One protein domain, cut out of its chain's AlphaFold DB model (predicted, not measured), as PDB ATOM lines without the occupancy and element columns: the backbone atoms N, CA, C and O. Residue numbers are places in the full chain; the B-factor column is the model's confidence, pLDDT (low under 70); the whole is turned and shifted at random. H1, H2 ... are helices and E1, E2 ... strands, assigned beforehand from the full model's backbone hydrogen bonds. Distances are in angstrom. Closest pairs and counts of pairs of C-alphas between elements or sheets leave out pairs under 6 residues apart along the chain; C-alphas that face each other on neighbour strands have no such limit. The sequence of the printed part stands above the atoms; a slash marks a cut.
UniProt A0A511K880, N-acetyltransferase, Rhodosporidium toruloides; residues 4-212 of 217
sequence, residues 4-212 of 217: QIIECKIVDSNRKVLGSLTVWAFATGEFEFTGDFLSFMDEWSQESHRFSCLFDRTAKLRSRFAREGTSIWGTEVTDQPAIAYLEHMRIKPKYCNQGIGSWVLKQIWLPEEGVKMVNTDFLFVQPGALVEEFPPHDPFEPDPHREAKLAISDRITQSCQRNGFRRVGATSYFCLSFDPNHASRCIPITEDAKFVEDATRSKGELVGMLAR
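This is residues 4 to 212 of the 217 residues of the protein "N-acetyltransferase" of Rhodosporidium toruloides (UniProt A0A511K880). One strongly twisted sheet makes the backbone of the domain: three long strands, E1, E2 and E3, run side by side out to one end, and the short strands E4 and E5 continue the sheet near the middle of the domain. H5 covers the long strands, the long helix H6 reaches the sheet with only its residues 157 to 161, and the small helical hairpin of H2 and H3 sits towards the other end of the domain, while residues 138 to 143 and the tail residues 207 to 212 stick out. The printed part has 209 residues, with five named strands and eight named helices in the order E1 E2 H1 H2 H3 H4 E3 H5 E4 H6 E5 H7 H8; the sheet, in the order E1, E2, E3, E4, E5, is mixed. The class is mixed, helices and strands, with under half of the residues in named elements. The whole is compact, with a radius of gyration of the C-alphas of 17.6 A, and spans 52 by 44 by 35 A.

E1, residues 4 to 11, begins at C-alpha 4 (309.209, 326.204, 425.392) and is 21.6 A long. E2, residues 17 to 27, is the longest strand, at 29.6 A. H1, residues 31 to 34, H2, residues 37 to 44, and H3, residues 46 to 52, follow over tight links. H4 is residues 75 to 78. E3, residues 82 to 91, measures 26.6 A. H5, residues 100 to 107, is 10.3 A long, and E4, residues 122 to 125, is 10.2 A. H6, residues 146 to 162, is the longest helix, 24.2 A from C-alpha 146 (315.320, 357.180, 432.822) to C-alpha 162. E5 is residues 174 to 177 and H7 is residues 183 to 186. H8, residues 203 to 210, is 11.2 A long and ends at C-alpha 210 (332.255, 353.132, 424.794).

E1 is an edge strand and forms a hairpin with E2, antiparallel at 160 degrees, with N 6 and O 23 within hydrogen-bond range at 2.8 A. E2 and E3 are antiparallel at 163 degrees, with N 22 and O 88 at 2.8 A. E3 and E4 are parallel at 48 degrees, with N 86 and O 124 at 2.8 A. E3, H5 and E4 form a strand-helix-strand unit, two parallel neighbour strands with a helix between, and its crossover is right-handed. E5, the other edge strand, is antiparallel to E4 at 159 degrees, with N 125 and O 174 at 2.9 A. Residues 166 to 167 pair antiparallel with residues 174 to 175 of E5. H5 is on the sheet; its closest C-alphas to E3 are those of Gly 101 and Ile 91, 7.2 A apart. H6 only grazes the sheet with its residues 157 to 161. H5 and H6 are close but not clearly touching, the C-alphas of Ser 102 and Ser 159 being 7.3 A apart, at a steep tilt of 39 degrees, the same way. H4 only grazes the sheet with residues 76 to 77, and H7 with residues 183 to 185. H3 only grazes it with residues 47 to 51. H2 and H3 touch as a helical hairpin, at a shallow tilt of 17 degrees, opposite ways, with the C-alphas of Asp 42 and His 49 closest at 4.5 A. H1 is close to H2 but not clearly touching, the C-alphas of Phe 31 and Phe 37 being 5.7 A apart. H8 is not on the sheet and touches no helix. In H3, H5 and H6 every O i to N i+4 pair is within hydrogen-bond range; in H2 and H8 it is 3 of 4, and H1, H4 and H7 are too short for such a pair.

The two C-alphas farthest apart are those of Asn 14 and Ala 211, at 53.8 A. The printed part has no cut. The links H3 to H4, H5 to E4, E4 to H6, H6 to E5 and H7 to H8 are long, the first with 22 residues. The mean pLDDT of the printed part is 85.7; residues 109 to 117 and 197 to 212 are under 70, and H8 has a mean of 46.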
ATOM      1  N   GLN A   4     310.612 325.956 425.112       84.00
ATOM      2  CA  GLN A   4     309.209 326.204 425.392       84.00
ATOM      3  C   GLN A   4     309.034 327.630 425.898       84.00
ATOM      4  O   GLN A   4     309.619 328.024 426.907       84.00
ATOM      5  N   ILE A   5     308.207 328.396 425.191       87.12
ATOM      6  CA  ILE A   5     307.665 329.654 425.696       87.12
ATOM      7  C   ILE A   5     306.347 329.315 426.369       87.12
ATOM      8  O   ILE A   5     305.444 328.736 425.763       87.12
ATOM      9  N   ILE A   6     306.262 329.651 427.644       87.25
ATOM     10  CA  ILE A   6     305.113 329.367 428.480       87.25
ATOM     11  C   ILE A   6     304.412 330.685 428.765       87.25
ATOM     12  O   ILE A   6     304.906 331.501 429.543       87.25
ATOM     13  N   GLU A   7     303.238 330.871 428.172       88.44
ATOM     14  CA  GLU A   7     302.385 332.026 428.430       88.44
ATOM     15  C   GLU A   7     301.238 331.650 429.369       88.44
ATOM     16  O   GLU A   7     300.374 330.833 429.046       88.44
ATOM     17  N   CYS A   8     301.199 332.285 430.536       86.44
ATOM     18  CA  CYS A   8     300.151 332.089 431.527       86.44
ATOM     19  C   CYS A   8     299.282 333.343 431.640       86.44
ATOM     20  O   CYS A   8     299.775 334.465 431.782       86.44
ATOM     21  N   LYS A   9     297.958 333.157 431.639       90.19
ATOM     22  CA  LYS A   9     297.010 334.224 431.984       90.19
ATOM     23  C   LYS A   9     296.809 334.245 433.491       90.19
ATOM     24  O   LYS A   9     296.437 333.240 434.083       90.19
ATOM     25  N   ILE A  10     296.985 335.414 434.092       89.56
ATOM     26  CA  ILE A  10     296.703 335.631 435.510       89.56
ATOM     27  C   ILE A  10     295.212 335.933 435.620       89.56
ATOM     28  O   ILE A  10     294.756 336.935 435.063       89.56
ATOM     29  N   VAL A  11     294.451 335.074 436.297       90.06
ATOM     30  CA  VAL A  11     292.990 335.185 436.403       90.06
ATOM     31  C   VAL A  11     292.525 335.262 437.857       90.06
ATOM     32  O   VAL A  11     293.171 334.704 438.738       90.06
ATOM     33  N   ASP A  12     291.418 335.964 438.113       88.31
ATOM     34  CA  ASP A  12     290.730 335.908 439.412       88.31
ATOM     35  C   ASP A  12     289.821 334.668 439.531       88.31
ATOM     36  O   ASP A  12     289.686 333.870 438.599       88.31
ATOM     37  N   SER A  13     289.143 334.534 440.673       88.06
ATOM     38  CA  SER A  13     288.171 333.463 440.938       88.06
ATOM     39  C   SER A  13     286.995 333.424 439.952       88.06
ATOM     40  O   SER A  13     286.378 332.376 439.779       88.06
ATOM     41  N   ASN A  14     286.707 334.528 439.255       92.44
ATOM     42  CA  ASN A  14     285.675 334.626 438.221       92.44
ATOM     43  C   ASN A  14     286.245 334.432 436.803       92.44
ATOM     44  O   ASN A  14     285.581 334.762 435.819       92.44
ATOM     45  N   ARG A  15     287.483 333.925 436.676       89.25
ATOM     46  CA  ARG A  15     288.226 333.746 435.412       89.25
ATOM     47  C   ARG A  15     288.488 335.045 434.644       89.25
ATOM     48  O   ARG A  15     288.787 335.026 433.446       89.25
ATOM     49  N   LYS A  16     288.411 336.196 435.309       92.88
ATOM     50  CA  LYS A  16     288.727 337.482 434.694       92.88
ATOM     51  C   LYS A  16     290.234 337.638 434.591       92.88
ATOM     52  O   LYS A  16     290.938 337.573 435.591       92.88
ATOM     53  N   VAL A  17     290.727 337.932 433.391       93.69
ATOM     54  CA  VAL A  17     292.163 338.148 433.161       93.69
ATOM     55  C   VAL A  17     292.620 339.455 433.815       93.69
ATOM     56  O   VAL A  17     292.240 340.551 433.376       93.69
ATOM     57  N   LEU A  18     293.464 339.331 434.832       94.38
ATOM     58  CA  LEU A  18     294.112 340.416 435.569       94.38
ATOM     59  C   LEU A  18     295.454 340.810 434.945       94.38
ATOM     60  O   LEU A  18     295.872 341.958 435.082       94.38
ATOM     61  N   GLY A  19     296.097 339.885 434.233       93.62
ATOM     62  CA  GLY A  19     297.434 340.066 433.683       93.62
ATOM     63  C   GLY A  19     297.930 338.855 432.897       93.62
ATOM     64  O   GLY A  19     297.160 337.934 432.609       93.62
ATOM     65  N   SER A  20     299.218 338.860 432.578       92.38
ATOM     66  CA  SER A  20     299.921 337.763 431.914       92.38
ATOM     67  C   SER A  20     301.338 337.595 432.459       92.38
ATOM     68  O   SER A  20     301.915 338.521 433.033       92.38
ATOM     69  N   LEU A  21     301.877 336.399 432.267       91.44
ATOM     70  CA  LEU A  21     303.216 335.985 432.653       91.44
ATOM     71  C   LEU A  21     303.813 335.162 431.508       91.44
ATOM     72  O   LEU A  21     303.133 334.262 431.015       91.44
ATOM     73  N   THR A  22     305.058 335.435 431.134       91.25
ATOM     74  CA  THR A  22     305.802 334.665 430.135       91.25
ATOM     75  C   THR A  22     307.078 334.113 430.754       91.25
ATOM     76  O   THR A  22     307.861 334.859 431.340       91.25
ATOM     77  N   VAL A  23     307.279 332.803 430.627       91.62
ATOM     78  CA  VAL A  23     308.480 332.101 431.091       91.62
ATOM     79  C   VAL A  23     309.118 331.381 429.911       91.62
ATOM     80  O   VAL A  23     308.440 330.656 429.181       91.62
ATOM     81  N   TRP A  24     310.421 331.557 429.734       92.25
ATOM     82  CA  TRP A  24     311.226 330.752 428.824       92.25
ATOM     83  C   TRP A  24     311.766 329.531 429.552       92.25
ATOM     84  O   TRP A  24     312.284 329.647 430.663       92.25
ATOM     85  N   ALA A  25     311.669 328.372 428.911       90.69
ATOM     86  CA  ALA A  25     312.188 327.115 429.415       90.69
ATOM     87  C   ALA A  25     313.103 326.455 428.380       90.69
ATOM     88  O   ALA A  25     312.714 326.240 427.227       90.69
ATOM     89  N   PHE A  26     314.311 326.110 428.822       88.56
ATOM     90  CA  PHE A  26     315.378 325.560 427.990       88.56
ATOM     91  C   PHE A  26     315.827 324.220 428.555       88.56
ATOM     92  O   PHE A  26     316.297 324.185 429.690       88.56
ATOM     93  N   ALA A  27     315.720 323.132 427.795       91.19
ATOM     94  CA  ALA A  27     316.340 321.867 428.189       91.19
ATOM     95  C   ALA A  27     317.869 321.956 428.042       91.19
ATOM     96  O   ALA A  27     318.358 322.396 427.003       91.19
ATOM     97  N   THR A  28     318.625 321.535 429.058       90.56
ATOM     98  CA  THR A  28     320.092 321.709 429.090       90.56
ATOM     99  C   THR A  28     320.870 320.536 428.495       90.56
ATOM    100  O   THR A  28     321.991 320.718 428.028       90.56
ATOM    101  N   GLY A  29     320.274 319.339 428.460       88.94
ATOM    102  CA  GLY A  29     320.989 318.093 428.154       88.94
ATOM    103  C   GLY A  29     321.655 318.026 426.774       88.94
ATOM    104  O   GLY A  29     322.703 317.407 426.639       88.94
ATOM    105  N   GLU A  30     321.102 318.677 425.745       85.69
ATOM    106  CA  GLU A  30     321.739 318.707 424.416       85.69
ATOM    107  C   GLU A  30     323.036 319.542 424.426       85.69
ATOM    108  O   GLU A  30     324.026 319.159 423.797       85.69
ATOM    109  N   PHE A  31     323.067 320.623 425.216       90.81
ATOM    110  CA  PHE A  31     324.194 321.556 425.294       90.81
ATOM    111  C   PHE A  31     325.431 320.968 425.973       90.81
ATOM    112  O   PHE A  31     326.540 321.446 425.732       90.81
ATOM    113  N   GLU A  32     325.276 319.915 426.781       87.88
ATOM    114  CA  GLU A  32     326.416 319.195 427.362       87.88
ATOM    115  C   GLU A  32     327.322 318.577 426.290       87.88
ATOM    116  O   GLU A  32     328.533 318.466 426.493       87.88
ATOM    117  N   PHE A  33     326.748 318.215 425.138       87.81
ATOM    118  CA  PHE A  33     327.466 317.579 424.036       87.81
ATOM    119  C   PHE A  33     327.867 318.572 422.948       87.81
ATOM    120  O   PHE A  33     328.987 318.506 422.440       87.81
ATOM    121  N   THR A  34     326.967 319.485 422.578       90.19
ATOM    122  CA  THR A  34     327.197 320.437 421.480       90.19
ATOM    123  C   THR A  34     328.070 321.613 421.908       90.19
ATOM    124  O   THR A  34     328.876 322.105 421.117       90.19
ATOM    125  N   GLY A  35     327.952 322.055 423.165       89.75
ATOM    126  CA  GLY A  35     328.663 323.226 423.665       89.75
ATOM    127  C   GLY A  35     328.297 324.520 422.928       89.75
ATOM    128  O   GLY A  35     329.163 325.383 422.780       89.75
ATOM    129  N   ASP A  36     327.062 324.643 422.436       91.50
ATOM    130  CA  ASP A  36     326.566 325.763 421.621       91.50
ATOM    131  C   ASP A  36     325.495 326.616 422.328       91.50
ATOM    132  O   ASP A  36     324.888 327.482 421.696       91.50
ATOM    133  N   PHE A  37     325.315 326.461 423.648       90.75
ATOM    134  CA  PHE A  37     324.283 327.175 424.417       90.75
ATOM    135  C   PHE A  37     324.315 328.696 424.210       90.75
ATOM    136  O   PHE A  37     323.277 329.330 424.041       90.75
ATOM    137  N   LEU A  38     325.508 329.296 424.197       90.38
ATOM    138  CA  LEU A  38     325.654 330.747 424.048       90.38
ATOM    139  C   LEU A  38     325.214 331.228 422.661       90.38
ATOM    140  O   LEU A  38     324.577 332.270 422.561       90.38
ATOM    141  N   SER A  39     325.531 330.468 421.610       89.19
ATOM    142  CA  SER A  39     325.110 330.779 420.240       89.19
ATOM    143  C   SER A  39     323.600 330.628 420.091       89.19
ATOM    144  O   SER A  39     322.949 331.527 419.572       89.19
ATOM    145  N   PHE A  40     323.039 329.550 420.641       90.38
ATOM    146  CA  PHE A  40     321.596 329.328 420.675       90.38
ATOM    147  C   PHE A  40     320.845 330.502 421.338       90.38
ATOM    148  O   PHE A  40     319.829 330.972 420.830       90.38
ATOM    149  N   MET A  41     321.361 331.013 422.459       89.31
ATOM    150  CA  MET A  41     320.747 332.139 423.169       89.31
ATOM    151  C   MET A  41     320.944 333.487 422.467       89.31
ATOM    152  O   MET A  41     320.098 334.369 422.624       89.31
ATOM    153  N   ASP A  42     322.036 333.658 421.718       87.75
ATOM    154  CA  ASP A  42     322.328 334.872 420.946       87.75
ATOM    155  C   ASP A  42     321.360 335.067 419.773       87.75
ATOM    156  O   ASP A  42     320.909 336.181 419.511       87.75
ATOM    157  N   GLU A  43     320.965 333.973 419.121       88.00
ATOM    158  CA  GLU A  43     320.027 334.005 417.993       88.00
ATOM    159  C   GLU A  43     318.609 334.433 418.390       88.00
ATOM    160  O   GLU A  43     317.865 334.960 417.562       88.00
ATOM    161  N   TRP A  44     318.214 334.218 419.647       83.19
ATOM    162  CA  TRP A  44     316.840 334.464 420.076       83.19
ATOM    163  C   TRP A  44     316.585 335.947 420.382       83.19
ATOM    164  O   TRP A  44     315.648 336.547 419.850       83.19
ATOM    165  N   SER A  45     317.393 336.569 421.238       85.25
ATOM    166  CA  SER A  45     317.243 337.980 421.600       85.25
ATOM    167  C   SER A  45     318.491 338.528 422.294       85.25
ATOM    168  O   SER A  45     319.308 337.795 422.853       85.25
ATOM    169  N   GLN A  46     318.604 339.856 422.358       84.44
ATOM    170  CA  GLN A  46     319.660 340.491 423.148       84.44
ATOM    171  C   GLN A  46     319.532 340.183 424.653       84.44
ATOM    172  O   GLN A  46     320.540 340.123 425.360       84.44
ATOM    173  N   GLU A  47     318.313 339.999 425.161       86.25
ATOM    174  CA  GLU A  47     318.077 339.665 426.566       86.25
ATOM    175  C   GLU A  47     318.516 338.234 426.890       86.25
ATOM    176  O   GLU A  47     319.278 338.029 427.838       86.25
ATOM    177  N   SER A  48     318.126 337.261 426.062       87.69
ATOM    178  CA  SER A  48     318.571 335.869 426.188       87.69
ATOM    179  C   SER A  48     320.089 335.758 426.072       87.69
ATOM    180  O   SER A  48     320.699 335.067 426.887       87.69
ATOM    181  N   HIS A  49     320.721 336.496 425.152       88.12
ATOM    182  CA  HIS A  49     322.180 336.564 425.067       88.12
ATOM    183  C   HIS A  49     322.806 337.014 426.397       88.12
ATOM    184  O   HIS A  49     323.639 336.309 426.970       88.12
ATOM    185  N   ARG A  50     322.365 338.161 426.935       89.62
ATOM    186  CA  ARG A  50     322.889 338.705 428.201       89.62
ATOM    187  C   ARG A  50     322.665 337.753 429.375       89.62
ATOM    188  O   ARG A  50     323.559 337.608 430.210       89.62
ATOM    189  N   PHE A  51     321.515 337.085 429.418       92.50
ATOM    190  CA  PHE A  51     321.211 336.078 430.430       92.50
ATOM    191  C   PHE A  51     322.128 334.856 430.297       92.50
ATOM    192  O   PHE A  51     322.669 334.374 431.295       92.50
ATOM    193  N   SER A  52     322.392 334.404 429.067       92.44
ATOM    194  CA  SER A  52     323.274 333.264 428.795       92.44
ATOM    195  C   SER A  52     324.704 333.474 429.296       92.44
ATOM    196  O   SER A  52     325.370 332.507 429.656       92.44
ATOM    197  N   CYS A  53     325.159 334.726 429.432       91.81
ATOM    198  CA  CYS A  53     326.472 335.058 429.992       91.81
ATOM    199  C   CYS A  53     326.649 334.641 431.463       91.81
ATOM    200  O   CYS A  53     327.790 334.611 431.947       91.81
ATOM    201  N   LEU A  54     325.564 334.297 432.175       92.38
ATOM    202  CA  LEU A  54     325.627 333.628 433.480       92.38
ATOM    203  C   LEU A  54     326.212 332.214 433.387       92.38
ATOM    204  O   LEU A  54     326.858 331.732 434.321       92.38
ATOM    205  N   PHE A  55     326.026 331.565 432.246       93.50
ATOM    206  CA  PHE A  55     326.361 330.173 432.012       93.50
ATOM    207  C   PHE A  55     327.553 330.046 431.065       93.50
ATOM    208  O   PHE A  55     327.989 330.997 430.400       93.50
ATOM    209  N   ASP A  56     328.160 328.870 431.054       92.44
ATOM    210  CA  ASP A  56     329.124 328.492 430.041       92.44
ATOM    211  C   ASP A  56     328.433 327.943 428.785       92.44
ATOM    212  O   ASP A  56     327.209 327.913 428.657       92.44
ATOM    213  N   ARG A  57     329.247 327.512 427.824       93.12
ATOM    214  CA  ARG A  57     328.776 326.988 426.541       93.12
ATOM    215  C   ARG A  57     327.958 325.693 426.652       93.12
ATOM    216  O   ARG A  57     327.299 325.324 425.691       93.12
ATOM    217  N   THR A  58     328.010 325.021 427.801       92.56
ATOM    218  CA  THR A  58     327.281 323.782 428.109       92.56
ATOM    219  C   THR A  58     326.069 324.022 429.011       92.56
ATOM    220  O   THR A  58     325.572 323.087 429.627       92.56
ATOM    221  N   ALA A  59     325.604 325.274 429.108       93.06
ATOM    222  CA  ALA A  59     324.495 325.692 429.968       93.06
ATOM    223  C   ALA A  59     324.746 325.497 431.480       93.06
ATOM    224  O   ALA A  59     323.803 325.473 432.268       93.06
ATOM    225  N   LYS A  60     326.013 325.411 431.913       93.31
ATOM    226  CA  LYS A  60     326.386 325.282 433.334       93.31
ATOM    227  C   LYS A  60     326.662 326.645 433.945       93.31
ATOM    228  O   LYS A  60     327.307 327.480 433.311       93.31
ATOM    229  N   LEU A  61     326.198 326.896 435.172       93.44
ATOM    230  CA  LEU A  61     326.425 328.183 435.834       93.44
ATOM    231  C   LEU A  61     327.934 328.401 436.004       93.44
ATOM    232  O   LEU A  61     328.647 327.550 436.542       93.44
ATOM    233  N   ARG A  62     328.451 329.552 435.558       92.69
ATOM    234  CA  ARG A  62     329.893 329.813 435.652       92.69
ATOM    235  C   ARG A  62     330.326 329.890 437.111       92.69
ATOM    236  O   ARG A  62     329.757 330.632 437.908       92.69
ATOM    237  N   SER A  63     331.446 329.238 437.417       89.88
ATOM    238  CA  SER A  63     331.996 329.152 438.777       89.88
ATOM    239  C   SER A  63     332.270 330.499 439.453       89.88
ATOM    240  O   SER A  63     332.352 330.543 440.676       89.88
ATOM    241  N   ARG A  64     332.455 331.594 438.702       87.88
ATOM    242  CA  ARG A  64     332.591 332.937 439.294       87.88
ATOM    243  C   ARG A  64     331.311 333.358 440.016       87.88
ATOM    244  O   ARG A  64     331.375 333.766 441.165       87.88
ATOM    245  N   PHE A  65     330.149 333.140 439.404       89.00
ATOM    246  CA  PHE A  65     328.869 333.571 439.965       89.00
ATOM    247  C   PHE A  65     328.445 332.714 441.149       89.00
ATOM    248  O   PHE A  65     327.800 333.220 442.060       89.00
ATOM    249  N   ALA A  66     328.883 331.454 441.172       87.56
ATOM    250  CA  ALA A  66     328.709 330.574 442.319       87.56
ATOM    251  C   ALA A  66     329.564 330.965 443.540       87.56
ATOM    252  O   ALA A  66     329.287 330.528 444.651       87.56
ATOM    253  N   ARG A  67     330.611 331.780 443.346       87.56
ATOM    254  CA  ARG A  67     331.557 332.211 444.395       87.56
ATOM    255  C   ARG A  67     331.453 333.698 444.742       87.56
ATOM    256  O   ARG A  67     332.189 334.185 445.595       87.56
ATOM    257  N   GLU A  68     330.595 334.432 444.044       88.88
ATOM    258  CA  GLU A  68     330.378 335.865 444.227       88.88
ATOM    259  C   GLU A  68     329.084 336.131 445.006       88.88
ATOM    260  O   GLU A  68     328.216 335.265 445.150       88.88
ATOM    261  N   GLY A  69     328.922 337.366 445.488       89.69
ATOM    262  CA  GLY A  69     327.732 337.772 446.227       89.69
ATOM    263  C   GLY A  69     327.570 336.968 447.516       89.69
ATOM    264  O   GLY A  69     328.474 336.939 448.348       89.69
ATOM    265  N   THR A  70     326.426 336.307 447.677       92.06
ATOM    266  CA  THR A  70     326.145 335.435 448.830       92.06
ATOM    267  C   THR A  70     326.692 334.017 448.658       92.06
ATOM    268  O   THR A  70     326.660 333.246 449.612       92.06
ATOM    269  N   SER A  71     327.182 333.653 447.462       92.38
ATOM    270  CA  SER A  71     327.621 332.289 447.107       92.38
ATOM    271  C   SER A  71     326.569 331.198 447.360       92.38
ATOM    272  O   SER A  71     326.904 330.033 447.541       92.38
ATOM    273  N   ILE A  72     325.285 331.574 447.398       94.81
ATOM    274  CA  ILE A  72     324.184 330.659 447.735       94.81
ATOM    275  C   ILE A  72     323.717 329.802 446.556       94.81
ATOM    276  O   ILE A  72     322.903 328.910 446.749       94.81
ATOM    277  N   TRP A  73     324.180 330.123 445.347       94.50
ATOM    278  CA  TRP A  73     323.815 329.447 444.106       94.50
ATOM    279  C   TRP A  73     325.016 328.652 443.612       94.50
ATOM    280  O   TRP A  73     325.928 329.208 443.001       94.50
ATOM    281  N   GLY A  74     325.045 327.370 443.924       88.50
ATOM    282  CA  GLY A  74     326.117 326.453 443.590       88.50
ATOM    283  C   GLY A  74     325.794 325.544 442.409       88.50
ATOM    284  O   GLY A  74     325.132 325.905 441.432       88.50
ATOM    285  N   THR A  75     326.340 324.334 442.491       87.88
ATOM    286  CA  THR A  75     326.190 323.269 441.494       87.88
ATOM    287  C   THR A  75     324.750 322.795 441.341       87.88
ATOM    288  O   THR A  75     324.377 322.374 440.256       87.88
ATOM    289  N   GLU A  76     323.907 322.957 442.360       92.81
ATOM    290  CA  GLU A  76     322.492 322.581 442.315       92.81
ATOM    291  C   GLU A  76     321.709 323.292 441.205       92.81
ATOM    292  O   GLU A  76     320.747 322.740 440.677       92.81
ATOM    293  N   VAL A  77     322.149 324.495 440.825       91.88
ATOM    294  CA  VAL A  77     321.608 325.251 439.692       91.88
ATOM    295  C   VAL A  77     322.105 324.685 438.359       91.88
ATOM    296  O   VAL A  77     321.364 324.648 437.381       91.88
ATOM    297  N   THR A  78     323.364 324.249 438.320       90.75
ATOM    298  CA  THR A  78     324.019 323.669 437.139       90.75
ATOM    299  C   THR A  78     323.472 322.289 436.792       90.75
ATOM    300  O   THR A  78     323.362 321.955 435.617       90.75
ATOM    301  N   ASP A  79     323.113 321.505 437.804       91.31
ATOM    302  CA  ASP A  79     322.695 320.112 437.643       91.31
ATOM    303  C   ASP A  79     321.209 319.978 437.249       91.31
ATOM    304  O   ASP A  79     320.655 318.879 437.205       91.31
ATOM    305  N   GLN A  80     320.543 321.098 436.949       91.94
ATOM    306  CA  GLN A  80     319.151 321.107 436.518       91.94
ATOM    307  C   GLN A  80     319.014 320.670 435.054       91.94
ATOM    308  O   GLN A  80     319.746 321.155 434.186       91.94
ATOM    309  N   PRO A  81     318.010 319.835 434.726       91.50
ATOM    310  CA  PRO A  81     317.774 319.401 433.350       91.50
ATOM    311  C   PRO A  81     317.136 320.499 432.484       91.50
ATOM    312  O   PRO A  81     317.011 320.337 431.267       91.50
ATOM    313  N   ALA A  82     316.717 321.610 433.100       92.56
ATOM    314  CA  ALA A  82     316.249 322.791 432.404       92.56
ATOM    315  C   ALA A  82     316.602 324.096 433.133       92.56
ATOM    316  O   ALA A  82     316.722 324.139 434.359       92.56
ATOM    317  N   ILE A  83     316.681 325.180 432.365       93.44
ATOM    318  CA  ILE A  83     316.757 326.558 432.860       93.44
ATOM    319  C   ILE A  83     315.392 327.213 432.629       93.44
ATOM    320  O   ILE A  83     314.862 327.133 431.521       93.44
ATOM    321  N   ALA A  84     314.829 327.863 433.652       93.94
ATOM    322  CA  ALA A  84     313.624 328.685 433.522       93.94
ATOM    323  C   ALA A  84     313.945 330.165 433.751       93.94
ATOM    324  O   ALA A  84     314.544 330.523 434.766       93.94
ATOM    325  N   TYR A  85     313.507 331.028 432.839       94.56
ATOM    326  CA  TYR A  85     313.684 332.475 432.916       94.56
ATOM    327  C   TYR A  85     312.329 333.176 432.814       94.56
ATOM    328  O   TYR A  85     311.603 333.002 431.838       94.56
ATOM    329  N   LEU A  86     311.972 333.951 433.834       93.88
ATOM    330  CA  LEU A  86     310.824 334.843 433.814       93.88
ATOM    331  C   LEU A  86     311.164 336.051 432.940       93.88
ATOM    332  O   LEU A  86     311.849 336.963 433.396       93.88
ATOM    333  N   GLU A  87     310.665 336.033 431.708       92.19
ATOM    334  CA  GLU A  87     310.841 337.116 430.744       92.19
ATOM    335  C   GLU A  87     309.978 338.312 431.158       92.19
ATOM    336  O   GLU A  87     310.483 339.346 431.581       92.19
ATOM    337  N   HIS A  88     308.651 338.154 431.136       90.56
ATOM    338  CA  HIS A  88     307.729 339.259 431.385       90.56
ATOM    339  C   HIS A  88     306.620 338.880 432.365       90.56
ATOM    340  O   HIS A  88     306.009 337.816 432.278       90.56
ATOM    341  N   MET A  89     306.280 339.807 433.261       92.00
ATOM    342  CA  MET A  89     305.064 339.752 434.072       92.00
ATOM    343  C   MET A  89     304.343 341.091 433.978       92.00
ATOM    344  O   MET A  89     304.874 342.116 434.398       92.00
ATOM    345  N   ARG A  90     303.105 341.082 433.479       92.56
ATOM    346  CA  ARG A  90     302.280 342.289 433.351       92.56
ATOM    347  C   ARG A  90     300.984 342.136 434.121       92.56
ATOM    348  O   ARG A  90     300.175 341.256 433.834       92.56
ATOM    349  N   ILE A  91     300.751 343.041 435.066       92.38
ATOM    350  CA  ILE A  91     299.467 343.196 435.754       92.38
ATOM    351  C   ILE A  91     298.779 344.422 435.163       92.38
ATOM    352  O   ILE A  91     299.398 345.474 435.031       92.38
ATOM    353  N   LYS A  92     297.497 344.316 434.793       92.62
ATOM    354  CA  LYS A  92     296.775 345.474 434.247       92.62
ATOM    355  C   LYS A  92     296.785 346.608 435.284       92.62
ATOM    356  O   LYS A  92     296.480 346.329 436.443       92.62
ATOM    357  N   PRO A  93     296.996 347.879 434.887       90.44
ATOM    358  CA  PRO A  93     297.202 348.992 435.822       90.44
ATOM    359  C   PRO A  93     296.171 349.104 436.956       90.44
ATOM    360  O   PRO A  93     296.530 349.316 438.109       90.44
ATOM    361  N   LYS A  94     294.884 348.869 436.663       92.94
ATOM    362  CA  LYS A  94     293.788 348.886 437.655       92.94
ATOM    363  C   LYS A  94     293.861 347.798 438.739       92.94
ATOM    364  O   LYS A  94     293.085 347.838 439.688       92.94
ATOM    365  N   TYR A  95     294.738 346.814 438.564       91.62
ATOM    366  CA  TYR A  95     294.984 345.697 439.476       91.62
ATOM    367  C   TYR A  95     296.376 345.763 440.124       91.62
ATOM    368  O   TYR A  95     296.710 344.935 440.971       91.62
ATOM    369  N   CYS A  96     297.205 346.745 439.761       88.31
ATOM    370  CA  CYS A  96     298.509 346.936 440.384       88.31
ATOM    371  C   CYS A  96     298.374 347.319 441.866       88.31
ATOM    372  O   CYS A  96     297.343 347.822 442.309       88.31
ATOM    373  N   ASN A  97     299.442 347.084 442.635       86.81
ATOM    374  CA  ASN A  97     299.533 347.389 444.072       86.81
ATOM    375  C   ASN A  97     298.531 346.642 444.976       86.81
ATOM    376  O   ASN A  97     298.352 347.013 446.128       86.81
ATOM    377  N   GLN A  98     297.917 345.561 444.486       91.56
ATOM    378  CA  GLN A  98     296.975 344.721 445.248       91.56
ATOM    379  C   GLN A  98     297.589 343.377 445.680       91.56
ATOM    380  O   GLN A  98     296.878 342.435 446.007       91.56
ATOM    381  N   GLY A  99     298.920 343.246 445.625       90.25
ATOM    382  CA  GLY A  99     299.625 342.006 445.978       90.25
ATOM    383  C   GLY A  99     299.535 340.880 444.939       90.25
ATOM    384  O   GLY A  99     300.089 339.809 445.169       90.25
ATOM    385  N   ILE A 100     298.903 341.115 443.783       91.50
ATOM    386  CA  ILE A 100     298.690 340.093 442.744       91.50
ATOM    387  C   ILE A 100     300.009 339.535 442.209       91.50
ATOM    388  O   ILE A 100     300.133 338.326 442.097       91.50
ATOM    389  N   GLY A 101     301.009 340.377 441.926       89.12
ATOM    390  CA  GLY A 101     302.313 339.895 441.448       89.12
ATOM    391  C   GLY A 101     302.974 338.930 442.439       89.12
ATOM    392  O   GLY A 101     303.393 337.842 442.063       89.12
ATOM    393  N   SER A 102     302.974 339.279 443.729       89.19
ATOM    394  CA  SER A 102     303.468 338.400 444.796       89.19
ATOM    395  C   SER A 102     302.662 337.106 444.910       89.19
ATOM    396  O   SER A 102     303.228 336.045 445.153       89.19
ATOM    397  N   TRP A 103     301.339 337.177 444.742       88.81
ATOM    398  CA  TRP A 103     300.490 335.989 444.719       88.81
ATOM    399  C   TRP A 103     300.850 335.078 443.540       88.81
ATOM    400  O   TRP A 103     301.131 333.906 443.770       88.81
ATOM    401  N   VAL A 104     300.954 335.617 442.319       87.50
ATOM    402  CA  VAL A 104     301.326 334.865 441.107       87.50
ATOM    403  C   VAL A 104     302.667 334.165 441.276       87.50
ATOM    404  O   VAL A 104     302.748 332.971 441.016       87.50
ATOM    405  N   LEU A 105     303.694 334.859 441.774       84.38
ATOM    406  CA  LEU A 105     305.014 334.258 441.999       84.38
ATOM    407  C   LEU A 105     304.963 333.051 442.947       84.38
ATOM    408  O   LEU A 105     305.707 332.095 442.755       84.38
ATOM    409  N   LYS A 106     304.057 333.059 443.934       81.00
ATOM    410  CA  LYS A 106     303.820 331.900 444.807       81.00
ATOM    411  C   LYS A 106     303.059 330.778 444.099       81.00
ATOM    412  O   LYS A 106     303.282 329.623 444.429       81.00
ATOM    413  N   GLN A 107     302.171 331.112 443.158       78.19
ATOM    414  CA  GLN A 107     301.378 330.130 442.409       78.19
ATOM    415  C   GLN A 107     302.179 329.406 441.323       78.19
ATOM    416  O   GLN A 107     301.889 328.243 441.071       78.19
ATOM    417  N   ILE A 108     303.186 330.051 440.714       72.94
ATOM    418  CA  ILE A 108     304.008 329.478 439.620       72.94
ATOM    419  C   ILE A 108     304.596 328.101 439.981       72.94
ATOM    420  O   ILE A 108     304.909 327.316 439.088       72.94
ATOM    421  N   TRP A 109     304.725 327.799 441.274       66.19
ATOM    422  CA  TRP A 109     305.320 326.569 441.773       66.19
ATOM    423  C   TRP A 109     304.408 325.724 442.688       66.19
ATOM    424  O   TRP A 109     304.878 324.740 443.247       66.19
ATOM    425  N   LEU A 110     303.122 326.048 442.891       58.91
ATOM    426  CA  LEU A 110     302.313 325.254 443.832       58.91
ATOM    427  C   LEU A 110     302.202 323.780 443.381       58.91
ATOM    428  O   LEU A 110     301.561 323.505 442.364       58.91
ATOM    429  N   PRO A 111     302.766 322.816 444.144       49.97
ATOM    430  CA  PRO A 111     302.754 321.401 443.768       49.97
ATOM    431  C   PRO A 111     301.350 320.787 443.810       49.97
ATOM    432  O   PRO A 111     301.118 319.749 443.197       49.97
ATOM    433  N   GLU A 112     300.419 321.419 444.534       48.12
ATOM    434  CA  GLU A 112     299.072 320.903 444.810       48.12
ATOM    435  C   GLU A 112     298.187 320.774 443.556       48.12
ATOM    436  O   GLU A 112     297.253 319.976 443.566       48.12
ATOM    437  N   GLU A 113     298.512 321.464 442.455       47.06
ATOM    438  CA  GLU A 113     297.828 321.290 441.161       47.06
ATOM    439  C   GLU A 113     298.627 320.450 440.143       47.06
ATOM    440  O   GLU A 113     298.180 320.249 439.015       47.06
ATOM    441  N   GLY A 114     299.791 319.903 440.520       37.84
ATOM    442  CA  GLY A 114     300.527 318.911 439.722       37.84
ATOM    443  C   GLY A 114     301.146 319.413 438.409       37.84
ATOM    444  O   GLY A 114     301.751 318.619 437.686       37.84
ATOM    445  N   VAL A 115     301.046 320.706 438.082       45.00
ATOM    446  CA  VAL A 115     301.621 321.260 436.848       45.00
ATOM    447  C   VAL A 115     303.016 321.820 437.126       45.00
ATOM    448  O   VAL A 115     303.200 323.016 437.348       45.00
ATOM    449  N   LYS A 116     304.035 320.952 437.090       58.84
ATOM    450  CA  LYS A 116     305.431 321.401 436.986       58.84
ATOM    451  C   LYS A 116     305.608 322.035 435.601       58.84
ATOM    452  O   LYS A 116     305.808 321.326 434.620       58.84
ATOM    453  N   MET A 117     305.483 323.364 435.523       63.22
ATOM    454  CA  MET A 117     305.542 324.111 434.254       63.22
ATOM    455  C   MET A 117     306.861 323.875 433.510       63.22
ATOM    456  O   MET A 117     306.878 323.827 432.285       63.22
ATOM    457  N   VAL A 118     307.958 323.712 434.255       74.19
ATOM    458  CA  VAL A 118     309.303 323.465 433.725       74.19
ATOM    459  C   VAL A 118     310.006 322.456 434.618       74.19
ATOM    460  O   VAL A 118     309.917 322.556 435.840       74.19
ATOM    461  N   ASN A 119     310.738 321.501 434.037       86.00
ATOM    462  CA  ASN A 119     311.516 320.532 434.806       86.00
ATOM    463  C   ASN A 119     312.787 321.158 435.415       86.00
ATOM    464  O   ASN A 119     313.899 320.836 435.022       86.00
ATOM    465  N   THR A 120     312.620 322.088 436.347       89.94
ATOM    466  CA  THR A 120     313.697 322.736 437.096       89.94
ATOM    467  C   THR A 120     313.171 323.167 438.456       89.94
ATOM    468  O   THR A 120     311.961 323.351 438.618       89.94
ATOM    469  N   ASP A 121     314.075 323.334 439.410       91.56
ATOM    470  CA  ASP A 121     313.762 323.809 440.757       91.56
ATOM    471  C   ASP A 121     314.114 325.298 440.943       91.56
ATOM    472  O   ASP A 121     314.099 325.814 442.062       91.56
ATOM    473  N   PHE A 122     314.444 326.000 439.854       93.81
ATOM    474  CA  PHE A 122     314.915 327.381 439.893       93.81
ATOM    475  C   PHE A 122     314.257 328.251 438.821       93.81
ATOM    476  O   PHE A 122     314.115 327.845 437.669       93.81
ATOM    477  N   LEU A 123     313.911 329.484 439.192       94.50
ATOM    478  CA  LEU A 123     313.395 330.503 438.281       94.50
ATOM    479  C   LEU A 123     314.285 331.740 438.313       94.50
ATOM    480  O   LEU A 123     314.413 332.401 439.346       94.50
ATOM    481  N   PHE A 124     314.860 332.074 437.166       96.25
ATOM    482  CA  PHE A 124     315.657 333.277 436.983       96.25
ATOM    483  C   PHE A 124     314.796 334.459 436.556       96.25
ATOM    484  O   PHE A 124     313.750 334.282 435.940       96.25
ATOM    485  N   VAL A 125     315.249 335.670 436.863       95.62
ATOM    486  CA  VAL A 125     314.635 336.915 436.388       95.62
ATOM    487  C   VAL A 125     315.679 338.026 436.366       95.62
ATOM    488  O   VAL A 125     316.565 338.065 437.226       95.62
ATOM    489  N   GLN A 126     315.562 338.957 435.424       95.19
ATOM    490  CA  GLN A 126     316.175 340.277 435.535       95.19
ATOM    491  C   GLN A 126     315.096 341.289 435.948       95.19
ATOM    492  O   GLN A 126     314.290 341.697 435.117       95.19
ATOM    493  N   PRO A 127     315.030 341.703 437.227       92.69
ATOM    494  CA  PRO A 127     314.056 342.695 437.657       92.69
ATOM    495  C   PRO A 127     314.282 344.019 436.926       92.69
ATOM    496  O   PRO A 127     315.389 344.561 436.944       92.69
ATOM    497  N   GLY A 128     313.236 344.563 436.316       92.00
ATOM    498  CA  GLY A 128     313.345 345.822 435.597       92.00
ATOM    499  C   GLY A 128     312.013 346.319 435.068       92.00
ATOM    500  O   GLY A 128     311.055 345.559 434.927       92.00
ATOM    501  N   ALA A 129     311.953 347.621 434.809       89.56
ATOM    502  CA  ALA A 129     310.867 348.208 434.047       89.56
ATOM    503  C   ALA A 129     310.892 347.676 432.607       89.56
ATOM    504  O   ALA A 129     311.950 347.609 431.981       89.56
ATOM    505  N   LEU A 130     309.719 347.340 432.081       88.31
ATOM    506  CA  LEU A 130     309.567 346.897 430.702       88.31
ATOM    507  C   LEU A 130     309.717 348.092 429.759       88.31
ATOM    508  O   LEU A 130     309.015 349.090 429.910       88.31
ATOM    509  N   VAL A 131     310.644 348.014 428.804       85.38
ATOM    510  CA  VAL A 131     310.979 349.144 427.916       85.38
ATOM    511  C   VAL A 131     309.770 349.558 427.078       85.38
ATOM    512  O   VAL A 131     309.527 350.745 426.880       85.38
ATOM    513  N   GLU A 132     308.977 348.580 426.659       86.31
ATOM    514  CA  GLU A 132     307.761 348.732 425.872       86.31
ATOM    515  C   GLU A 132     306.584 349.372 426.629       86.31
ATOM    516  O   GLU A 132     305.586 349.728 426.006       86.31
ATOM    517  N   GLU A 133     306.683 349.553 427.953       87.62
ATOM    518  CA  GLU A 133     305.707 350.344 428.722       87.62
ATOM    519  C   GLU A 133     305.949 351.858 428.617       87.62
ATOM    520  O   GLU A 133     305.132 352.651 429.094       87.62
ATOM    521  N   PHE A 134     307.041 352.274 427.973       90.12
ATOM    522  CA  PHE A 134     307.396 353.675 427.792       90.12
ATOM    523  C   PHE A 134     307.265 354.094 426.326       90.12
ATOM    524  O   PHE A 134     307.504 353.288 425.424       90.12
ATOM    525  N   PRO A 135     306.921 355.367 426.066       93.00
ATOM    526  CA  PRO A 135     306.988 355.922 424.725       93.00
ATOM    527  C   PRO A 135     308.372 355.706 424.090       93.00
ATOM    528  O   PRO A 135     309.393 355.871 424.772       93.00
ATOM    529  N   PRO A 136     308.431 355.375 422.787       90.81
ATOM    530  CA  PRO A 136     309.684 355.395 422.048       90.81
ATOM    531  C   PRO A 136     310.331 356.780 422.136       90.81
ATOM    532  O   PRO A 136     309.643 357.798 422.045       90.81
ATOM    533  N   HIS A 137     311.651 356.815 422.283       87.31
ATOM    534  CA  HIS A 137     312.453 358.033 422.218       87.31
ATOM    535  C   HIS A 137     313.639 357.806 421.280       87.31
ATOM    536  O   HIS A 137     313.937 356.666 420.916       87.31
ATOM    537  N   ASP A 138     314.285 358.895 420.871       89.31
ATOM    538  CA  ASP A 138     315.504 358.823 420.075       89.31
ATOM    539  C   ASP A 138     316.623 358.164 420.907       89.31
ATOM    540  O   ASP A 138     316.969 358.695 421.961       89.31
ATOM    541  N   PRO A 139     317.192 357.022 420.472       83.81
ATOM    542  CA  PRO A 139     318.242 356.330 421.219       83.81
ATOM    543  C   PRO A 139     319.563 357.112 421.299       83.81
ATOM    544  O   PRO A 139     320.442 356.721 422.069       83.81
ATOM    545  N   PHE A 140     319.735 358.169 420.500       89.00
ATOM    546  CA  PHE A 140     320.908 359.043 420.550       89.00
ATOM    547  C   PHE A 140     320.751 360.202 421.546       89.00
ATOM    548  O   PHE A 140     321.737 360.871 421.854       89.00
ATOM    549  N   GLU A 141     319.545 360.416 422.076       90.38
ATOM    550  CA  GLU A 141     319.253 361.429 423.090       90.38
ATOM    551  C   GLU A 141     319.165 360.805 424.496       90.38
ATOM    552  O   GLU A 141     318.879 359.611 424.642       90.38
ATOM    553  N   PRO A 142     319.388 361.586 425.571       89.25
ATOM    554  CA  PRO A 142     319.172 361.106 426.930       89.25
ATOM    555  C   PRO A 142     317.736 360.607 427.129       89.25
ATOM    556  O   PRO A 142     316.781 361.325 426.839       89.25
ATOM    557  N   ASP A 143     317.584 359.399 427.679       87.62
ATOM    558  CA  ASP A 143     316.270 358.790 427.911       87.62
ATOM    559  C   ASP A 143     315.412 359.663 428.853       87.62
ATOM    560  O   ASP A 143     315.704 359.744 430.054       87.62
ATOM    561  N   PRO A 144     314.321 360.285 428.358       92.31
ATOM    562  CA  PRO A 144     313.485 361.176 429.161       92.31
ATOM    563  C   PRO A 144     312.722 360.431 430.264       92.31
ATOM    564  O   PRO A 144     312.192 361.045 431.191       92.31
ATOM    565  N   HIS A 145     312.659 359.101 430.183       91.38
ATOM    566  CA  HIS A 145     311.993 358.236 431.147       91.38
ATOM    567  C   HIS A 145     312.970 357.519 432.080       91.38
ATOM    568  O   HIS A 145     312.526 356.697 432.883       91.38
ATOM    569  N   ARG A 146     314.272 357.837 432.025       87.50
ATOM    570  CA  ARG A 146     315.320 357.180 432.822       87.50
ATOM    571  C   ARG A 146     314.975 357.090 434.307       87.50
ATOM    572  O   ARG A 146     314.940 355.995 434.857       87.50
ATOM    573  N   GLU A 147     314.653 358.214 434.941       89.19
ATOM    574  CA  GLU A 147     314.326 358.251 436.375       89.19
ATOM    575  C   GLU A 147     313.070 357.432 436.708       89.19
ATOM    576  O   GLU A 147     313.015 356.729 437.716       89.19
ATOM    577  N   ALA A 148     312.061 357.463 435.831       90.75
ATOM    578  CA  ALA A 148     310.849 356.671 436.007       90.75
ATOM    579  C   ALA A 148     311.135 355.165 435.886       90.75
ATOM    580  O   ALA A 148     310.643 354.385 436.707       90.75
ATOM    581  N   LYS A 149     311.956 354.766 434.905       89.50
ATOM    582  CA  LYS A 149     312.419 353.385 434.717       89.50
ATOM    583  C   LYS A 149     313.202 352.904 435.930       89.50
ATOM    584  O   LYS A 149     312.865 351.852 436.461       89.50
ATOM    585  N   LEU A 150     314.162 353.690 436.423       87.94
ATOM    586  CA  LEU A 150     314.936 353.364 437.627       87.94
ATOM    587  C   LEU A 150     314.022 353.186 438.847       87.94
ATOM    588  O   LEU A 150     314.053 352.142 439.496       87.94
ATOM    589  N   ALA A 151     313.108 354.127 439.091       89.12
ATOM    590  CA  ALA A 151     312.176 354.039 440.214       89.12
ATOM    591  C   ALA A 151     311.208 352.842 440.120       89.12
ATOM    592  O   ALA A 151     310.726 352.347 441.145       89.12
ATOM    593  N   ILE A 152     310.844 352.399 438.912       90.19
ATOM    594  CA  ILE A 152     310.034 351.189 438.700       90.19
ATOM    595  C   ILE A 152     310.890 349.936 438.914       90.19
ATOM    596  O   ILE A 152     310.478 349.054 439.668       90.19
ATOM    597  N   SER A 153     312.091 349.885 438.339       91.38
ATOM    598  CA  SER A 153     313.051 348.789 438.517       91.38
ATOM    599  C   SER A 153     313.397 348.559 439.990       91.38
ATOM    600  O   SER A 153     313.407 347.411 440.436       91.38
ATOM    601  N   ASP A 154     313.579 349.617 440.784       90.62
ATOM    602  CA  ASP A 154     313.818 349.516 442.229       90.62
ATOM    603  C   ASP A 154     312.634 348.878 442.964       90.62
ATOM    604  O   ASP A 154     312.802 347.990 443.806       90.62
ATOM    605  N   ARG A 155     311.407 349.288 442.618       91.25
ATOM    606  CA  ARG A 155     310.180 348.717 443.193       91.25
ATOM    607  C   ARG A 155     310.020 347.241 442.833       91.25
ATOM    608  O   ARG A 155     309.656 346.445 443.702       91.25
ATOM    609  N   ILE A 156     310.308 346.870 441.585       92.44
ATOM    610  CA  ILE A 156     310.253 345.478 441.117       92.44
ATOM    611  C   ILE A 156     311.341 344.650 441.804       92.44
ATOM    612  O   ILE A 156     311.037 343.582 442.327       92.44
ATOM    613  N   THR A 157     312.562 345.172 441.915       93.19
ATOM    614  CA  THR A 157     313.674 344.522 442.627       93.19
ATOM    615  C   THR A 157     313.299 344.216 444.075       93.19
ATOM    616  O   THR A 157     313.392 343.067 444.512       93.19
ATOM    617  N   GLN A 158     312.781 345.208 444.807       92.62
ATOM    618  CA  GLN A 158     312.305 345.002 446.178       92.62
ATOM    619  C   GLN A 158     311.163 343.982 446.244       92.62
ATOM    620  O   GLN A 158     311.088 343.196 447.189       92.62
ATOM    621  N   SER A 159     310.258 343.983 445.259       92.62
ATOM    622  CA  SER A 159     309.180 342.996 445.169       92.62
ATOM    623  C   SER A 159     309.729 341.578 444.981       92.62
ATOM    624  O   SER A 159     309.345 340.682 445.731       92.62
ATOM    625  N   CYS A 160     310.669 341.366 444.056       93.75
ATOM    626  CA  CYS A 160     311.340 340.079 443.858       93.75
ATOM    627  C   CYS A 160     312.016 339.609 445.154       93.75
ATOM    628  O   CYS A 160     311.761 338.494 445.614       93.75
ATOM    629  N   GLN A 161     312.789 340.478 445.809       94.81
ATOM    630  CA  GLN A 161     313.463 340.155 447.071       94.81
ATOM    631  C   GLN A 161     312.485 339.764 448.187       94.81
ATOM    632  O   GLN A 161     312.697 338.765 448.882       94.81
ATOM    633  N   ARG A 162     311.372 340.496 448.336       93.44
ATOM    634  CA  ARG A 162     310.298 340.154 449.291       93.44
ATOM    635  C   ARG A 162     309.624 338.817 448.978       93.44
ATOM    636  O   ARG A 162     309.104 338.185 449.891       93.44
ATOM    637  N   ASN A 163     309.653 338.381 447.720       92.12
ATOM    638  CA  ASN A 163     309.119 337.093 447.277       92.12
ATOM    639  C   ASN A 163     310.175 335.970 447.246       92.12
ATOM    640  O   ASN A 163     309.919 334.910 446.685       92.12
ATOM    641  N   GLY A 164     311.337 336.171 447.876       93.50
ATOM    642  CA  GLY A 164     312.336 335.117 448.085       93.50
ATOM    643  C   GLY A 164     313.385 334.987 446.982       93.50
ATOM    644  O   GLY A 164     314.257 334.130 447.089       93.50
ATOM    645  N   PHE A 165     313.349 335.844 445.961       95.81
ATOM    646  CA  PHE A 165     314.433 335.913 444.985       95.81
ATOM    647  C   PHE A 165     315.701 336.463 445.640       95.81
ATOM    648  O   PHE A 165     315.640 337.455 446.374       95.81
ATOM    649  N   ARG A 166     316.854 335.866 445.347       97.06
ATOM    650  CA  ARG A 166     318.169 336.391 445.747       97.06
ATOM    651  C   ARG A 166     319.065 336.552 444.533       97.06
ATOM    652  O   ARG A 166     318.889 335.864 443.526       97.06
ATOM    653  N   ARG A 167     319.989 337.504 444.608       95.94
ATOM    654  CA  ARG A 167     320.858 337.853 443.482       95.94
ATOM    655  C   ARG A 167     321.818 336.711 443.150       95.94
ATOM    656  O   ARG A 167     322.292 336.020 444.049       95.94
ATOM    657  N   VAL A 168     322.109 336.520 441.864       95.69
ATOM    658  CA  VAL A 168     323.103 335.550 441.384       95.69
ATOM    659  C   VAL A 168     324.461 336.241 441.285       95.69
ATOM    660  O   VAL A 168     324.643 337.141 440.460       95.69
ATOM    661  N   GLY A 169     325.409 335.858 442.141       91.75
ATOM    662  CA  GLY A 169     326.690 336.554 442.265       91.75
ATOM    663  C   GLY A 169     326.501 338.039 442.601       91.75
ATOM    664  O   GLY A 169     325.690 338.400 443.454       91.75
ATOM    665  N   ALA A 170     327.210 338.908 441.879       90.56
ATOM    666  CA  ALA A 170     327.021 340.362 441.923       90.56
ATOM    667  C   ALA A 170     326.254 340.923 440.700       90.56
ATOM    668  O   ALA A 170     326.317 342.118 440.414       90.56
ATOM    669  N   THR A 171     325.543 340.068 439.955       92.44
ATOM    670  CA  THR A 171     324.921 340.413 438.661       92.44
ATOM    671  C   THR A 171     323.583 341.146 438.809       92.44
ATOM    672  O   THR A 171     323.046 341.268 439.907       92.44
ATOM    673  N   SER A 172     323.001 341.624 437.704       92.62
ATOM    674  CA  SER A 172     321.629 342.160 437.680       92.62
ATOM    675  C   SER A 172     320.548 341.076 437.807       92.62
ATOM    676  O   SER A 172     319.384 341.407 438.025       92.62
ATOM    677  N   TYR A 173     320.920 339.798 437.699       95.69
ATOM    678  CA  TYR A 173     319.992 338.676 437.707       95.69
ATOM    679  C   TYR A 173     319.725 338.160 439.114       95.69
ATOM    680  O   TYR A 173     320.593 338.138 439.993       95.69
ATOM    681  N   PHE A 174     318.501 337.694 439.297       96.62
ATOM    682  CA  PHE A 174     318.032 337.045 440.503       96.62
ATOM    683  C   PHE A 174     317.571 335.633 440.186       96.62
ATOM    684  O   PHE A 174     317.150 335.340 439.068       96.62
ATOM    685  N   CYS A 175     317.613 334.783 441.201       96.44
ATOM    686  CA  CYS A 175     317.095 333.431 441.145       96.44
ATOM    687  C   CYS A 175     316.167 333.184 442.339       96.44
ATOM    688  O   CYS A 175     316.379 333.700 443.442       96.44
ATOM    689  N   LEU A 176     315.108 332.419 442.109       94.88
ATOM    690  CA  LEU A 176     314.226 331.867 443.125       94.88
ATOM    691  C   LEU A 176     314.396 330.353 443.099       94.88
ATOM    692  O   LEU A 176     314.087 329.731 442.090       94.88
ATOM    693  N   SER A 177     314.837 329.764 444.211       93.50
ATOM    694  CA  SER A 177     314.687 328.321 444.401       93.50
ATOM    695  C   SER A 177     313.240 328.028 444.745       93.50
ATOM    696  O   SER A 177     312.627 328.766 445.517       93.50
ATOM    697  N   PHE A 178     312.713 326.961 444.183       89.88
ATOM    698  CA  PHE A 178     311.386 326.442 444.423       89.88
ATOM    699  C   PHE A 178     311.299 325.538 445.661       89.88
ATOM    700  O   PHE A 178     310.216 325.388 446.233       89.88
ATOM    701  N   ASP A 179     312.432 325.021 446.141       89.12
ATOM    702  CA  ASP A 179     312.504 324.333 447.427       89.12
ATOM    703  C   ASP A 179     312.259 325.340 448.571       89.12
ATOM    704  O   ASP A 179     313.016 326.308 448.733       89.12
ATOM    705  N   PRO A 180     311.197 325.160 449.385       87.81
ATOM    706  CA  PRO A 180     310.925 326.043 450.513       87.81
ATOM    707  C   PRO A 180     312.019 326.021 451.588       87.81
ATOM    708  O   PRO A 180     312.102 326.985 452.351       87.81
ATOM    709  N   ASN A 181     312.850 324.977 451.632       91.44
ATOM    710  CA  ASN A 181     313.943 324.819 452.592       91.44
ATOM    711  C   ASN A 181     315.306 325.260 452.038       91.44
ATOM    712  O   ASN A 181     316.310 325.157 452.744       91.44
ATOM    713  N   HIS A 182     315.361 325.769 450.802       94.56
ATOM    714  CA  HIS A 182     316.612 326.220 450.204       94.56
ATOM    715  C   HIS A 182     317.237 327.352 451.026       94.56
ATOM    716  O   HIS A 182     316.555 328.299 451.428       94.56
ATOM    717  N   ALA A 183     318.555 327.318 451.217       95.25
ATOM    718  CA  ALA A 183     319.257 328.258 452.092       95.25
ATOM    719  C   ALA A 183     319.107 329.736 451.661       95.25
ATOM    720  O   ALA A 183     319.138 330.638 452.499       95.25
ATOM    721  N   SER A 184     318.833 330.004 450.378       95.12
ATOM    722  CA  SER A 184     318.502 331.359 449.894       95.12
ATOM    723  C   SER A 184     317.247 331.962 450.541       95.12
ATOM    724  O   SER A 184     317.147 333.187 450.644       95.12
ATOM    725  N   ARG A 185     316.322 331.132 451.046       91.31
ATOM    726  CA  ARG A 185     315.120 331.567 451.780       91.31
ATOM    727  C   ARG A 185     315.449 332.146 453.158       91.31
ATOM    728  O   ARG A 185     314.668 332.944 453.672       91.31
ATOM    729  N   CYS A 186     316.601 331.790 453.729       94.06
ATOM    730  CA  CYS A 186     317.050 332.271 455.035       94.06
ATOM    731  C   CYS A 186     317.826 333.592 454.966       94.06
ATOM    732  O   CYS A 186     318.015 334.219 456.002       94.06
ATOM    733  N   ILE A 187     318.257 334.029 453.779       95.12
ATOM    734  CA  ILE A 187     319.034 335.264 453.613       95.12
ATOM    735  C   ILE A 187     318.106 336.472 453.799       95.12
ATOM    736  O   ILE A 187     317.173 336.626 453.002       95.12
ATOM    737  N   PRO A 188     318.327 337.359 454.786       95.00
ATOM    738  CA  PRO A 188     317.574 338.606 454.906       95.00
ATOM    739  C   PRO A 188     317.778 339.507 453.683       95.00
ATOM    740  O   PRO A 188     318.856 339.544 453.103       95.00
ATOM    741  N   ILE A 189     316.770 340.303 453.310       94.38
ATOM    742  CA  ILE A 189     316.876 341.231 452.162       94.38
ATOM    743  C   ILE A 189     318.064 342.196 452.325       94.38
ATOM    744  O   ILE A 189     318.727 342.534 451.351       94.38
ATOM    745  N   THR A 190     318.350 342.620 453.556       94.19
ATOM    746  CA  THR A 190     319.463 343.522 453.891       94.19
ATOM    747  C   THR A 190     320.844 342.886 453.734       94.19
ATOM    748  O   THR A 190     321.830 343.615 453.657       94.19
ATOM    749  N   GLU A 191     320.914 341.555 453.696       94.88
ATOM    750  CA  GLU A 191     322.141 340.767 453.529       94.88
ATOM    751  C   GLU A 191     322.243 340.135 452.133       94.88
ATOM    752  O   GLU A 191     323.213 339.441 451.832       94.88
ATOM    753  N   ASP A 192     321.259 340.375 451.259       95.06
ATOM    754  CA  ASP A 192     321.338 339.965 449.861       95.06
ATOM    755  C   ASP A 192     322.501 340.682 449.158       95.06
ATOM    756  O   ASP A 192     322.887 341.805 449.510       95.06
ATOM    757  N   ALA A 193     323.072 340.032 448.143       92.88
ATOM    758  CA  ALA A 193     324.231 340.579 447.458       92.88
ATOM    759  C   ALA A 193     323.885 341.911 446.782       92.88
ATOM    760  O   ALA A 193     322.828 342.089 446.161       92.88
ATOM    761  N   LYS A 194     324.815 342.862 446.869       91.06
ATOM    762  CA  LYS A 194     324.705 344.128 446.146       91.06
ATOM    763  C   LYS A 194     325.029 343.903 444.675       91.06
ATOM    764  O   LYS A 194     325.894 343.100 444.334       91.06
ATOM    765  N   PHE A 195     324.325 344.628 443.816       87.75
ATOM    766  CA  PHE A 195     324.695 344.707 442.412       87.75
ATOM    767  C   PHE A 195     326.054 345.401 442.292       87.75
ATOM    768  O   PHE A 195     326.272 346.442 442.915       87.75
ATOM    769  N   VAL A 196     326.949 344.817 441.500       83.00
ATOM    770  CA  VAL A 196     328.190 345.459 441.074       83.00
ATOM    771  C   VAL A 196     328.115 345.585 439.564       83.00
ATOM    772  O   VAL A 196     327.974 344.587 438.851       83.00
ATOM    773  N   GLU A 197     328.196 346.821 439.086       65.00
ATOM    774  CA  GLU A 197     328.177 347.165 437.669       65.00
ATOM    775  C   GLU A 197     329.487 346.721 436.994       65.00
ATOM    776  O   GLU A 197     330.315 347.550 436.656       65.00
ATOM    777  N   ASP A 198     329.721 345.407 436.876       53.06
ATOM    778  CA  ASP A 198     330.758 344.831 435.997       53.06
ATOM    779  C   ASP A 198     330.776 343.287 435.892       53.06
ATOM    780  O   ASP A 198     331.706 342.698 435.346       53.06
ATOM    781  N   ALA A 199     329.773 342.562 436.399       50.16
ATOM    782  CA  ALA A 199     329.901 341.103 436.531       50.16
ATOM    783  C   ALA A 199     329.729 340.302 435.212       50.16
ATOM    784  O   ALA A 199     330.170 339.153 435.125       50.16
ATOM    785  N   THR A 200     329.110 340.866 434.165       51.16
ATOM    786  CA  THR A 200     328.801 340.137 432.913       51.16
ATOM    787  C   THR A 200     329.584 340.588 431.681       51.16
ATOM    788  O   THR A 200     329.582 339.852 430.699       51.16
ATOM    789  N   ARG A 201     330.291 341.727 431.711       54.53
ATOM    790  CA  ARG A 201     330.938 342.289 430.513       54.53
ATOM    791  C   ARG A 201     332.373 341.790 430.370       54.53
ATOM    792  O   ARG A 201     333.178 341.881 431.296       54.53
ATOM    793  N   SER A 202     332.726 341.258 429.204       47.69
ATOM    794  CA  SER A 202     334.135 341.052 428.871       47.69
ATOM    795  C   SER A 202     334.805 342.409 428.606       47.69
ATOM    796  O   SER A 202     334.182 343.352 428.115       47.69
ATOM    797  N   LYS A 203     336.109 342.525 428.892       43.75
ATOM    798  CA  LYS A 203     336.883 343.769 428.700       43.75
ATOM    799  C   LYS A 203     336.829 344.307 427.255       43.75
ATOM    800  O   LYS A 203     337.009 345.501 427.046       43.75
ATOM    801  N   GLY A 204     336.558 343.448 426.266       46.62
ATOM    802  CA  GLY A 204     336.381 343.834 424.861       46.62
ATOM    803  C   GLY A 204     335.020 344.469 424.548       46.62
ATOM    804  O   GLY A 204     334.940 345.369 423.714       46.62
ATOM    805  N   GLU A 205     333.957 344.065 425.246       50.62
ATOM    806  CA  GLU A 205     332.609 344.611 425.038       50.62
ATOM    807  C   GLU A 205     332.471 346.023 425.603       50.62
ATOM    808  O   GLU A 205     331.884 346.880 424.948       50.62
ATOM    809  N   LEU A 206     333.091 346.305 426.753       48.72
ATOM    810  CA  LEU A 206     333.141 347.656 427.329       48.72
ATOM    811  C   LEU A 206     333.776 348.664 426.364       48.72
ATOM    812  O   LEU A 206     333.228 349.743 426.150       48.72
ATOM    813  N   VAL A 207     334.886 348.291 425.720       47.41
ATOM    814  CA  VAL A 207     335.565 349.132 424.719       47.41
ATOM    815  C   VAL A 207     334.684 349.334 423.482       47.41
ATOM    816  O   VAL A 207     334.576 350.452 422.977       47.41
ATOM    817  N   GLY A 208     333.993 348.285 423.027       41.12
ATOM    818  CA  GLY A 208     333.057 348.377 421.905       41.12
ATOM    819  C   GLY A 208     331.818 349.233 422.199       41.12
ATOM    820  O   GLY A 208     331.302 349.886 421.297       41.12
ATOM    821  N   MET A 209     331.338 349.258 423.443       42.94
ATOM    822  CA  MET A 209     330.163 350.041 423.853       42.94
ATOM    823  C   MET A 209     330.505 351.506 424.126       42.94
ATOM    824  O   MET A 209     329.736 352.377 423.723       42.94
ATOM    825  N   LEU A 210     331.681 351.783 424.702       43.62
ATOM    826  CA  LEU A 210     332.255 353.132 424.794       43.62
ATOM    827  C   LEU A 210     332.407 353.769 423.408       43.62
ATOM    828  O   LEU A 210     332.015 354.914 423.211       43.62
ATOM    829  N   ALA A 211     332.896 353.006 422.427       40.75
ATOM    830  CA  ALA A 211     333.029 353.475 421.048       40.75
ATOM    831  C   ALA A 211     331.679 353.721 420.343       40.75
ATOM    832  O   ALA A 211     331.633 354.449 419.356       40.75
ATOM    833  N   ARG A 212     330.585 353.118 420.833       41.56
ATOM    834  CA  ARG A 212     329.237 353.200 420.242       41.56
ATOM    835  C   ARG A 212     328.245 354.039 421.055       41.56
ATOM    836  O   ARG A 212     327.072 354.060 420.704       41.56
TER     837      ARG A 212